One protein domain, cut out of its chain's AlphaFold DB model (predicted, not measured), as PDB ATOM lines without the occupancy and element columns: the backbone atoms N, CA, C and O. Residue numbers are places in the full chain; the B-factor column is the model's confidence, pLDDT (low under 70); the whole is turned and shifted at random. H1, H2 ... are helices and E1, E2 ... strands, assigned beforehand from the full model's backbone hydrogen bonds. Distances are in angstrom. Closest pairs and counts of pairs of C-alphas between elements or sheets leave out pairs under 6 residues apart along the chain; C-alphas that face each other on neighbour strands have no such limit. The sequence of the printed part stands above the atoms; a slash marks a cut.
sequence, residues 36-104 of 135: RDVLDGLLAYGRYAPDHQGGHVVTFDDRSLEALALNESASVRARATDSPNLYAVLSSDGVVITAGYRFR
ATOM      1  N   ARG A  36     110.166 116.923 127.050       88.12
ATOM      2  CA  ARG A  36     110.269 118.384 127.173       88.12
ATOM      3  C   ARG A  36     109.070 118.986 127.905       88.12
ATOM      4  O   ARG A  36     109.286 119.726 128.848       88.12
ATOM      5  N   ASP A  37     107.856 118.561 127.573       88.50
ATOM      6  CA  ASP A  37     106.623 119.029 128.223       88.50
ATOM      7  C   ASP A  37     106.658 118.773 129.742       88.50
ATOM      8  O   ASP A  37     106.280 119.615 130.553       88.50
ATOM      9  N   VAL A  38     107.168 117.603 130.146       89.50
ATOM     10  CA  VAL A  38     107.321 117.256 131.570       89.50
ATOM     11  C   VAL A  38     108.437 118.072 132.228       89.50
ATOM     12  O   VAL A  38     108.326 118.416 133.403       89.50
ATOM     13  N   LEU A  39     109.511 118.385 131.498       90.44
ATOM     14  CA  LEU A  39     110.580 119.260 131.985       90.44
ATOM     15  C   LEU A  39     110.084 120.697 132.180       90.44
ATOM     16  O   LEU A  39     110.408 121.303 133.197       90.44
ATOM     17  N   ASP A  40     109.274 121.213 131.263       90.31
ATOM     18  CA  ASP A  40     108.691 122.550 131.371       90.31
ATOM     19  C   ASP A  40     107.728 122.611 132.571       90.31
ATOM     20  O   ASP A  40     107.832 123.508 133.408       90.31
ATOM     21  N   GLY A  41     106.898 121.578 132.761       89.12
ATOM     22  CA  GLY A  41     106.074 121.434 133.967       89.12
ATOM     23  C   GLY A  41     106.895 121.321 135.259       89.12
ATOM     24  O   GLY A  41     106.531 121.893 136.288       89.12
ATOM     25  N   LEU A  42     108.041 120.632 135.225       90.56
ATOM     26  CA  LEU A  42     108.955 120.565 136.366       90.56
ATOM     27  C   LEU A  42     109.512 121.946 136.719       90.56
ATOM     28  O   LEU A  42     109.612 122.273 137.896       90.56
ATOM     29  N   LEU A  43     109.887 122.746 135.726       90.94
ATOM     30  CA  LEU A  43     110.433 124.083 135.950       90.94
ATOM     31  C   LEU A  43     109.357 125.061 136.438       90.94
ATOM     32  O   LEU A  43     109.641 125.890 137.302       90.94
ATOM     33  N   ALA A  44     108.124 124.926 135.952       89.94
ATOM     34  CA  ALA A  44     107.011 125.786 136.338       89.94
ATOM     35  C   ALA A  44     106.500 125.513 137.764       89.94
ATOM     36  O   ALA A  44     106.293 126.451 138.535       89.94
ATOM     37  N   TYR A  45     106.307 124.241 138.134       89.62
ATOM     38  CA  TYR A  45     105.623 123.870 139.385       89.62
ATOM     39  C   TYR A  45     106.522 123.168 140.403       89.62
ATOM     40  O   TYR A  45     106.132 122.997 141.559       89.62
ATOM     41  N   GLY A  46     107.705 122.715 139.986       89.00
ATOM     42  CA  GLY A  46     108.594 121.902 140.803       89.00
ATOM     43  C   GLY A  46     109.169 122.635 142.009       89.00
ATOM     44  O   GLY A  46     109.213 123.862 142.101       89.00
ATOM     45  N   ARG A  47     109.669 121.848 142.960       89.69
ATOM     46  CA  ARG A  47     110.297 122.374 144.169       89.69
ATOM     47  C   ARG A  47     111.757 122.720 143.909       89.69
ATOM     48  O   ARG A  47     112.555 121.829 143.624       89.69
ATOM     49  N   TYR A  48     112.114 123.980 144.138       89.62
ATOM     50  CA  TYR A  48     113.484 124.485 144.065       89.62
ATOM     51  C   TYR A  48     114.224 124.235 145.385       89.62
ATOM     52  O   TYR A  48     113.761 124.610 146.466       89.62
ATOM     53  N   ALA A  49     115.389 123.600 145.311       87.06
ATOM     54  CA  ALA A  49     116.287 123.387 146.438       87.06
ATOM     55  C   ALA A  49     117.683 123.933 146.101       87.06
ATOM     56  O   ALA A  49     118.197 123.615 145.033       87.06
ATOM     57  N   PRO A  50     118.316 124.738 146.967       84.88
ATOM     58  CA  PRO A  50     119.689 125.182 146.737       84.88
ATOM     59  C   PRO A  50     120.666 123.994 146.782       84.88
ATOM     60  O   PRO A  50     120.568 123.152 147.673       84.88
ATOM     61  N   ASP A  51     121.622 123.952 145.851       79.81
ATOM     62  CA  ASP A  51     122.642 122.889 145.718       79.81
ATOM     63  C   ASP A  51     123.910 123.156 146.557       79.81
ATOM     64  O   ASP A  51     124.971 122.590 146.321       79.81
ATOM     65  N   HIS A  52     123.849 124.094 147.509       76.00
ATOM     66  CA  HIS A  52     124.982 124.586 148.318       76.00
ATOM     67  C   HIS A  52     126.182 125.169 147.531       76.00
ATOM     68  O   HIS A  52     127.059 125.772 148.140       76.00
ATOM     69  N   GLN A  53     126.195 125.068 146.198       74.88
ATOM     70  CA  GLN A  53     127.221 125.584 145.280       74.88
ATOM     71  C   GLN A  53     126.710 126.752 144.411       74.88
ATOM     72  O   GLN A  53     127.230 127.005 143.331       74.88
ATOM     73  N   GLY A  54     125.654 127.447 144.849       76.88
ATOM     74  CA  GLY A  54     125.068 128.584 144.119       76.88
ATOM     75  C   GLY A  54     124.109 128.212 142.981       76.88
ATOM     76  O   GLY A  54     123.549 129.101 142.351       76.88
ATOM     77  N   GLY A  55     123.883 126.918 142.736       85.06
ATOM     78  CA  GLY A  55     122.850 126.422 141.826       85.06
ATOM     79  C   GLY A  55     121.556 126.020 142.537       85.06
ATOM     80  O   GLY A  55     121.497 125.925 143.770       85.06
ATOM     81  N   HIS A  56     120.528 125.721 141.745       90.06
ATOM     82  CA  HIS A  56     119.258 125.181 142.230       90.06
ATOM     83  C   HIS A  56     118.950 123.833 141.585       90.06
ATOM     84  O   HIS A  56     119.032 123.677 140.371       90.06
ATOM     85  N   VAL A  57     118.536 122.862 142.392       90.62
ATOM     86  CA  VAL A  57     117.982 121.592 141.925       90.62
ATOM     87  C   VAL A  57     116.464 121.661 142.016       90.62
ATOM     88  O   VAL A  57     115.915 121.931 143.085       90.62
ATOM     89  N   VAL A  58     115.788 121.387 140.905       91.25
ATOM     90  CA  VAL A  58     114.328 121.304 140.817       91.25
ATOM     91  C   VAL A  58     113.906 119.850 140.741       91.25
ATOM     92  O   VAL A  58     114.462 119.074 139.960       91.25
ATOM     93  N   THR A  59     112.930 119.471 141.560       91.06
ATOM     94  CA  THR A  59     112.372 118.111 141.616       91.06
ATOM     95  C   THR A  59     110.866 118.153 141.812       91.06
ATOM     96  O   THR A  59     110.369 119.087 142.443       91.06
ATOM     97  N   PHE A  60     110.164 117.109 141.376       89.81
ATOM     98  CA  PHE A  60     108.769 116.915 141.758       89.81
ATOM     99  C   PHE A  60     108.650 116.459 143.223       89.81
ATOM    100  O   PHE A  60     109.346 115.547 143.677       89.81
ATOM    101  N   ASP A  61     107.761 117.114 143.959       87.62
ATOM    102  CA  ASP A  61     107.139 116.657 145.201       87.62
ATOM    103  C   ASP A  61     105.613 116.527 145.029       87.62
ATOM    104  O   ASP A  61     105.056 116.939 144.010       87.62
ATOM    105  N   ASP A  62     104.929 115.966 146.027       87.06
ATOM    106  CA  ASP A  62     103.482 115.721 145.954       87.06
ATOM    107  C   ASP A  62     102.694 117.013 145.655       87.06
ATOM    108  O   ASP A  62     101.789 117.014 144.826       87.06
ATOM    109  N   ARG A  63     103.113 118.149 146.235       87.31
ATOM    110  CA  ARG A  63     102.477 119.460 146.015       87.31
ATOM    111  C   ARG A  63     102.672 119.983 144.596       87.31
ATOM    112  O   ARG A  63     101.749 120.542 144.017       87.31
ATOM    113  N   SER A  64     103.865 119.826 144.032       87.62
ATOM    114  CA  SER A  64     104.153 120.236 142.655       87.62
ATOM    115  C   SER A  64     103.400 119.385 141.636       87.62
ATOM    116  O   SER A  64     102.955 119.910 140.620       87.62
ATOM    117  N   LEU A  65     103.201 118.091 141.920       87.25
ATOM    118  CA  LEU A  65     102.391 117.209 141.081       87.25
ATOM    119  C   LEU A  65     100.905 117.572 141.162       87.25
ATOM    120  O   LEU A  65     100.230 117.573 140.134       87.25
ATOM    121  N   GLU A  66     100.403 117.931 142.346       88.25
ATOM    122  CA  GLU A  66      99.051 118.479 142.516       88.25
ATOM    123  C   GLU A  66      98.876 119.806 141.765       88.25
ATOM    124  O   GLU A  66      97.905 119.976 141.031       88.25
ATOM    125  N   ALA A  67      99.831 120.733 141.881       87.12
ATOM    126  CA  ALA A  67      99.790 122.006 141.163       87.12
ATOM    127  C   ALA A  67      99.814 121.803 139.640       87.12
ATOM    128  O   ALA A  67      99.014 122.410 138.926       87.12
ATOM    129  N   LEU A  68     100.667 120.905 139.146       87.62
ATOM    130  CA  LEU A  68     100.714 120.529 137.735       87.62
ATOM    131  C   LEU A  68      99.385 119.902 137.291       87.62
ATOM    132  O   LEU A  68      98.882 120.230 136.224       87.62
ATOM    133  N   ALA A  69      98.766 119.058 138.119       86.69
ATOM    134  CA  ALA A  69      97.475 118.442 137.811       86.69
ATOM    135  C   ALA A  69      96.319 119.445 137.663       86.69
ATOM    136  O   ALA A  69      95.359 119.149 136.955       86.69
ATOM    137  N   LEU A  70      96.397 120.592 138.343       88.19
ATOM    138  CA  LEU A  70      95.377 121.641 138.290       88.19
ATOM    139  C   LEU A  70      95.534 122.573 137.083       88.19
ATOM    140  O   LEU A  70      94.543 123.150 136.643       88.19
ATOM    141  N   ASN A  71      96.758 122.741 136.579       86.25
ATOM    142  CA  ASN A  71      97.074 123.752 135.565       86.25
ATOM    143  C   ASN A  71      97.429 123.158 134.195       86.25
ATOM    144  O   ASN A  71      97.292 123.846 133.188       86.25
ATOM    145  N   GLU A  72      97.850 121.893 134.133       88.12
ATOM    146  CA  GLU A  72      98.281 121.231 132.900       88.12
ATOM    147  C   GLU A  72      97.306 120.150 132.429       88.12
ATOM    148  O   GLU A  72      96.459 119.634 133.164       88.12
ATOM    149  N   SER A  73      97.460 119.752 131.168       86.31
ATOM    150  CA  SER A  73      96.664 118.677 130.579       86.31
ATOM    151  C   SER A  73      96.881 117.318 131.271       86.31
ATOM    152  O   SER A  73      97.954 116.995 131.792       86.31
ATOM    153  N   ALA A  74      95.859 116.458 131.204       84.81
ATOM    154  CA  ALA A  74      95.898 115.125 131.806       84.81
ATOM    155  C   ALA A  74      97.056 114.245 131.288       84.81
ATOM    156  O   ALA A  74      97.541 113.389 132.029       84.81
ATOM    157  N   SER A  75      97.512 114.459 130.048       85.19
ATOM    158  CA  SER A  75      98.628 113.724 129.444       85.19
ATOM    159  C   SER A  75      99.980 114.124 130.043       85.19
ATOM    160  O   SER A  75     100.776 113.246 130.378       85.19
ATOM    161  N   VAL A  76     100.228 115.424 130.241       83.38
ATOM    162  CA  VAL A  76     101.440 115.929 130.911       83.38
ATOM    163  C   VAL A  76     101.462 115.458 132.362       83.38
ATOM    164  O   VAL A  76     102.479 114.944 132.828       83.38
ATOM    165  N   ARG A  77     100.314 115.508 133.044       84.94
ATOM    166  CA  ARG A  77     100.155 114.989 134.409       84.94
ATOM    167  C   ARG A  77     100.471 113.500 134.528       84.94
ATOM    168  O   ARG A  77     101.186 113.111 135.452       84.94
ATOM    169  N   ALA A  78      99.951 112.674 133.620       86.12
ATOM    170  CA  ALA A  78     100.228 111.238 133.620       86.12
ATOM    171  C   ALA A  78     101.735 110.986 133.469       86.12
ATOM    172  O   ALA A  78     102.343 110.322 134.305       86.12
ATOM    173  N   ARG A  79     102.368 111.641 132.488       86.50
ATOM    174  CA  ARG A  79     103.814 111.519 132.252       86.50
ATOM    175  C   ARG A  79     104.663 112.026 133.420       86.50
ATOM    176  O   ARG A  79     105.702 111.434 133.704       86.50
ATOM    177  N   ALA A  80     104.245 113.103 134.088       85.50
ATOM    178  CA  ALA A  80     104.920 113.635 135.271       85.50
ATOM    179  C   ALA A  80     104.817 112.668 136.461       85.50
ATOM    180  O   ALA A  80     105.820 112.400 137.121       85.50
ATOM    181  N   THR A  81     103.634 112.082 136.671       84.75
ATOM    182  CA  THR A  81     103.394 111.047 137.693       84.75
ATOM    183  C   THR A  81     104.227 109.789 137.440       84.75
ATOM    184  O   THR A  81     104.767 109.220 138.386       84.75
ATOM    185  N   ASP A  82     104.406 109.400 136.173       85.06
ATOM    186  CA  ASP A  82     105.269 108.279 135.768       85.06
ATOM    187  C   ASP A  82     106.773 108.609 135.872       85.06
ATOM    188  O   ASP A  82     107.632 107.726 135.835       85.06
ATOM    189  N   SER A  83     107.107 109.892 136.035       83.06
ATOM    190  CA  SER A  83     108.469 110.432 136.037       83.06
ATOM    191  C   SER A  83     108.847 111.152 137.346       83.06
ATOM    192  O   SER A  83     109.498 112.200 137.292       83.06
ATOM    193  N   PRO A  84     108.560 110.611 138.549       78.62
ATOM    194  CA  PRO A  84     108.784 111.328 139.814       78.62
ATOM    195  C   PRO A  84     110.276 111.561 140.106       78.62
ATOM    196  O   PRO A  84     110.663 112.376 140.940       78.62
ATOM    197  N   ASN A  85     111.139 110.825 139.409       86.81
ATOM    198  CA  ASN A  85     112.584 110.906 139.529       86.81
ATOM    199  C   ASN A  85     113.210 111.960 138.603       86.81
ATOM    200  O   ASN A  85     114.441 112.065 138.575       86.81
ATOM    201  N   LEU A  86     112.411 112.703 137.830       91.06
ATOM    202  CA  LEU A  86     112.914 113.784 136.993       91.06
ATOM    203  C   LEU A  86     113.488 114.910 137.866       91.06
ATOM    204  O   LEU A  86     112.921 115.286 138.894       91.06
ATOM    205  N   TYR A  87     114.640 115.435 137.460       92.19
ATOM    206  CA  TYR A  87     115.253 116.607 138.071       92.19
ATOM    207  C   TYR A  87     115.878 117.509 137.017       92.19
ATOM    208  O   TYR A  87     116.332 117.041 135.965       92.19
ATOM    209  N   ALA A  88     115.960 118.789 137.357       91.69
ATOM    210  CA  ALA A  88     116.717 119.789 136.626       91.69
ATOM    211  C   ALA A  88     117.696 120.483 137.574       91.69
ATOM    212  O   ALA A  88     117.402 120.675 138.749       91.69
ATOM    213  N   VAL A  89     118.869 120.836 137.065       91.62
ATOM    214  CA  VAL A  89     119.870 121.656 137.744       91.62
ATOM    215  C   VAL A  89     119.955 122.972 136.995       91.62
ATOM    216  O   VAL A  89     120.182 122.990 135.781       91.62
ATOM    217  N   LEU A  90     119.771 124.052 137.731       91.62
ATOM    218  CA  LEU A  90     119.770 125.424 137.264       91.62
ATOM    219  C   LEU A  90     121.002 126.155 137.793       91.62
ATOM    220  O   LEU A  90     121.445 125.911 138.918       91.62
ATOM    221  N   SER A  91     121.501 127.088 136.988       88.44
ATOM    222  CA  SER A  91     122.413 128.138 137.449       88.44
ATOM    223  C   SER A  91     121.698 129.086 138.420       88.44
ATOM    224  O   SER A  91     120.465 129.104 138.478       88.44
ATOM    225  N   SER A  92     122.462 129.933 139.111       84.69
ATOM    226  CA  SER A  92     121.943 131.084 139.866       84.69
ATOM    227  C   SER A  92     121.026 131.977 139.023       84.69
ATOM    228  O   SER A  92     120.075 132.550 139.538       84.69
ATOM    229  N   ASP A  93     121.277 132.038 137.715       84.00
ATOM    230  CA  ASP A  93     120.552 132.890 136.765       84.00
ATOM    231  C   ASP A  93     119.321 132.195 136.153       84.00
ATOM    232  O   ASP A  93     118.743 132.675 135.181       84.00
ATOM    233  N   GLY A  94     118.942 131.013 136.656       84.19
ATOM    234  CA  GLY A  94     117.780 130.264 136.166       84.19
ATOM    235  C   GLY A  94     117.993 129.526 134.836       84.19
ATOM    236  O   GLY A  94     117.051 128.959 134.287       84.19
ATOM    237  N   VAL A  95     119.218 129.477 134.310       89.25
ATOM    238  CA  VAL A  95     119.549 128.714 133.093       89.25
ATOM    239  C   VAL A  95     119.672 127.225 133.421       89.25
ATOM    240  O   VAL A  95     120.371 126.858 134.368       89.25
ATOM    241  N   VAL A  96     119.063 126.342 132.624       91.00
ATOM    242  CA  VAL A  96     119.161 124.891 132.854       91.00
ATOM    243  C   VAL A  96     120.534 124.386 132.413       91.00
ATOM    244  O   VAL A  96     120.885 124.378 131.225       91.00
ATOM    245  N   ILE A  97     121.309 123.909 133.382       91.19
ATOM    246  CA  ILE A  97     122.640 123.331 133.187       91.19
ATOM    247  C   ILE A  97     122.522 121.847 132.834       91.19
ATOM    248  O   ILE A  97     123.238 121.354 131.964       91.19
ATOM    249  N   THR A  98     121.626 121.103 133.489       91.88
ATOM    250  CA  THR A  98     121.434 119.658 133.261       91.88
ATOM    251  C   THR A  98     120.027 119.226 133.659       91.88
ATOM    252  O   THR A  98     119.484 119.737 134.625       91.88
ATOM    253  N   ALA A  99     119.463 118.231 132.971       91.31
ATOM    254  CA  ALA A  99     118.249 117.537 133.400       91.31
ATOM    255  C   ALA A  99     118.380 116.018 133.209       91.31
ATOM    256  O   ALA A  99     119.250 115.534 132.467       91.31
ATOM    257  N   GLY A 100     117.560 115.237 133.906       91.75
ATOM    258  CA  GLY A 100     117.568 113.782 133.771       91.75
ATOM    259  C   GLY A 100     116.679 113.055 134.765       91.75
ATOM    260  O   GLY A 100     116.062 113.660 135.630       91.75
ATOM    261  N   TYR A 101     116.677 111.730 134.661       89.56
ATOM    262  CA  TYR A 101     116.026 110.841 135.616       89.56
ATOM    263  C   TYR A 101     117.008 110.377 136.692       89.56
ATOM    264  O   TYR A 101     118.183 110.104 136.424       89.56
ATOM    265  N   ARG A 102     116.531 110.284 137.932       77.62
ATOM    266  CA  ARG A 102     117.287 109.755 139.074       77.62
ATOM    267  C   ARG A 102     117.054 108.260 139.201       77.62
ATOM    268  O   ARG A 102     115.970 107.821 139.551       77.62
ATOM    269  N   PHE A 103     118.110 107.482 138.997       70.50
ATOM    270  CA  PHE A 103     118.091 106.033 139.232       70.50
ATOM    271  C   PHE A 103     118.368 105.666 140.700       70.50
ATOM    272  O   PHE A 103     118.165 104.528 141.113       70.50
ATOM    273  N   ARG A 104     118.830 106.629 141.510       58.97
ATOM    274  CA  ARG A 104     119.047 106.486 142.957       58.97
ATOM    275  C   ARG A 104     118.427 107.664 143.705       58.97
ATOM    276  O   ARG A 104     118.478 108.805 143.241       58.97
TER     277      ARG A 104
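What this domain is: This is residues 36 to 104 of the 135 residues of an uncharacterized protein of Rhodoferax ferrireducens (UniProt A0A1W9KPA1). A twisted four-strand antiparallel sheet has one helix, H1, crossing over one face, while its other face is bare of helices. A helical hairpin, H2 and H3, packs on H1 beyond one end of the strands; neither of its helices is on the sheet, H2 only just, with 4 pairs of C-alphas within 10 A of it. The 69 printed residues run H1 E1 E2 H2 H3 E3 E4, with sheet order E1 - E2 - E3 - E4; the class is mixed, helices and strands. The whole is compact, with a radius of gyration of the C-alphas of 11.6 A and spans of 35 by 24 by 20 A.

How they stand to each other: In the sheet, E1 (residues 47 to 50) and E2 (56 to 59) form a hairpin, with N 49 and O 57 2.8 A apart, within hydrogen-bond range. E2 and E3 (86 to 90) are antiparallel, with N 58 and O 88 at 2.8 A. E3 and E4 (96 to 101) form another hairpin, with N 89 and O 98 at 2.7 A. H1 (36 to 45) is on the sheet in two layers, helix over strands, at a height of 9.3 A; it runs across the strands, at 68 degrees to E3 on the local plane. H1 touches H2 (62 to 71), C-alphas of Tyr 45 and Ser 64 closest at 5.1 A. H1 touches H3 (74 to 81), C-alphas of Val 38 and Ala 80 closest at 5.7 A, about perpendicular at 78 degrees. H2 and H3, a helical hairpin, touch at a shallow tilt of 13 degrees, opposite ways, C-alphas of Ala 69 and Arg 77 closest at 5.5 A. H3 and E4 are apart. In H1, H2 and H3 every O i to N i+4 pair is within hydrogen-bond range.

Where its parts are: H1 begins at C-alpha 36 (110.269, 118.384, 127.173) and is 14.2 A long; H2 is 14.6 A. E4 is 14.7 A, ending at C-alpha 101 (116.026, 110.841, 135.616).

The domain as a whole: The C-alphas of Gln 53 and Ala 74 are the farthest apart, 35.7 A. The printed part has no cut, and the six links are tight. Residue 104 alone has pLDDT under 70.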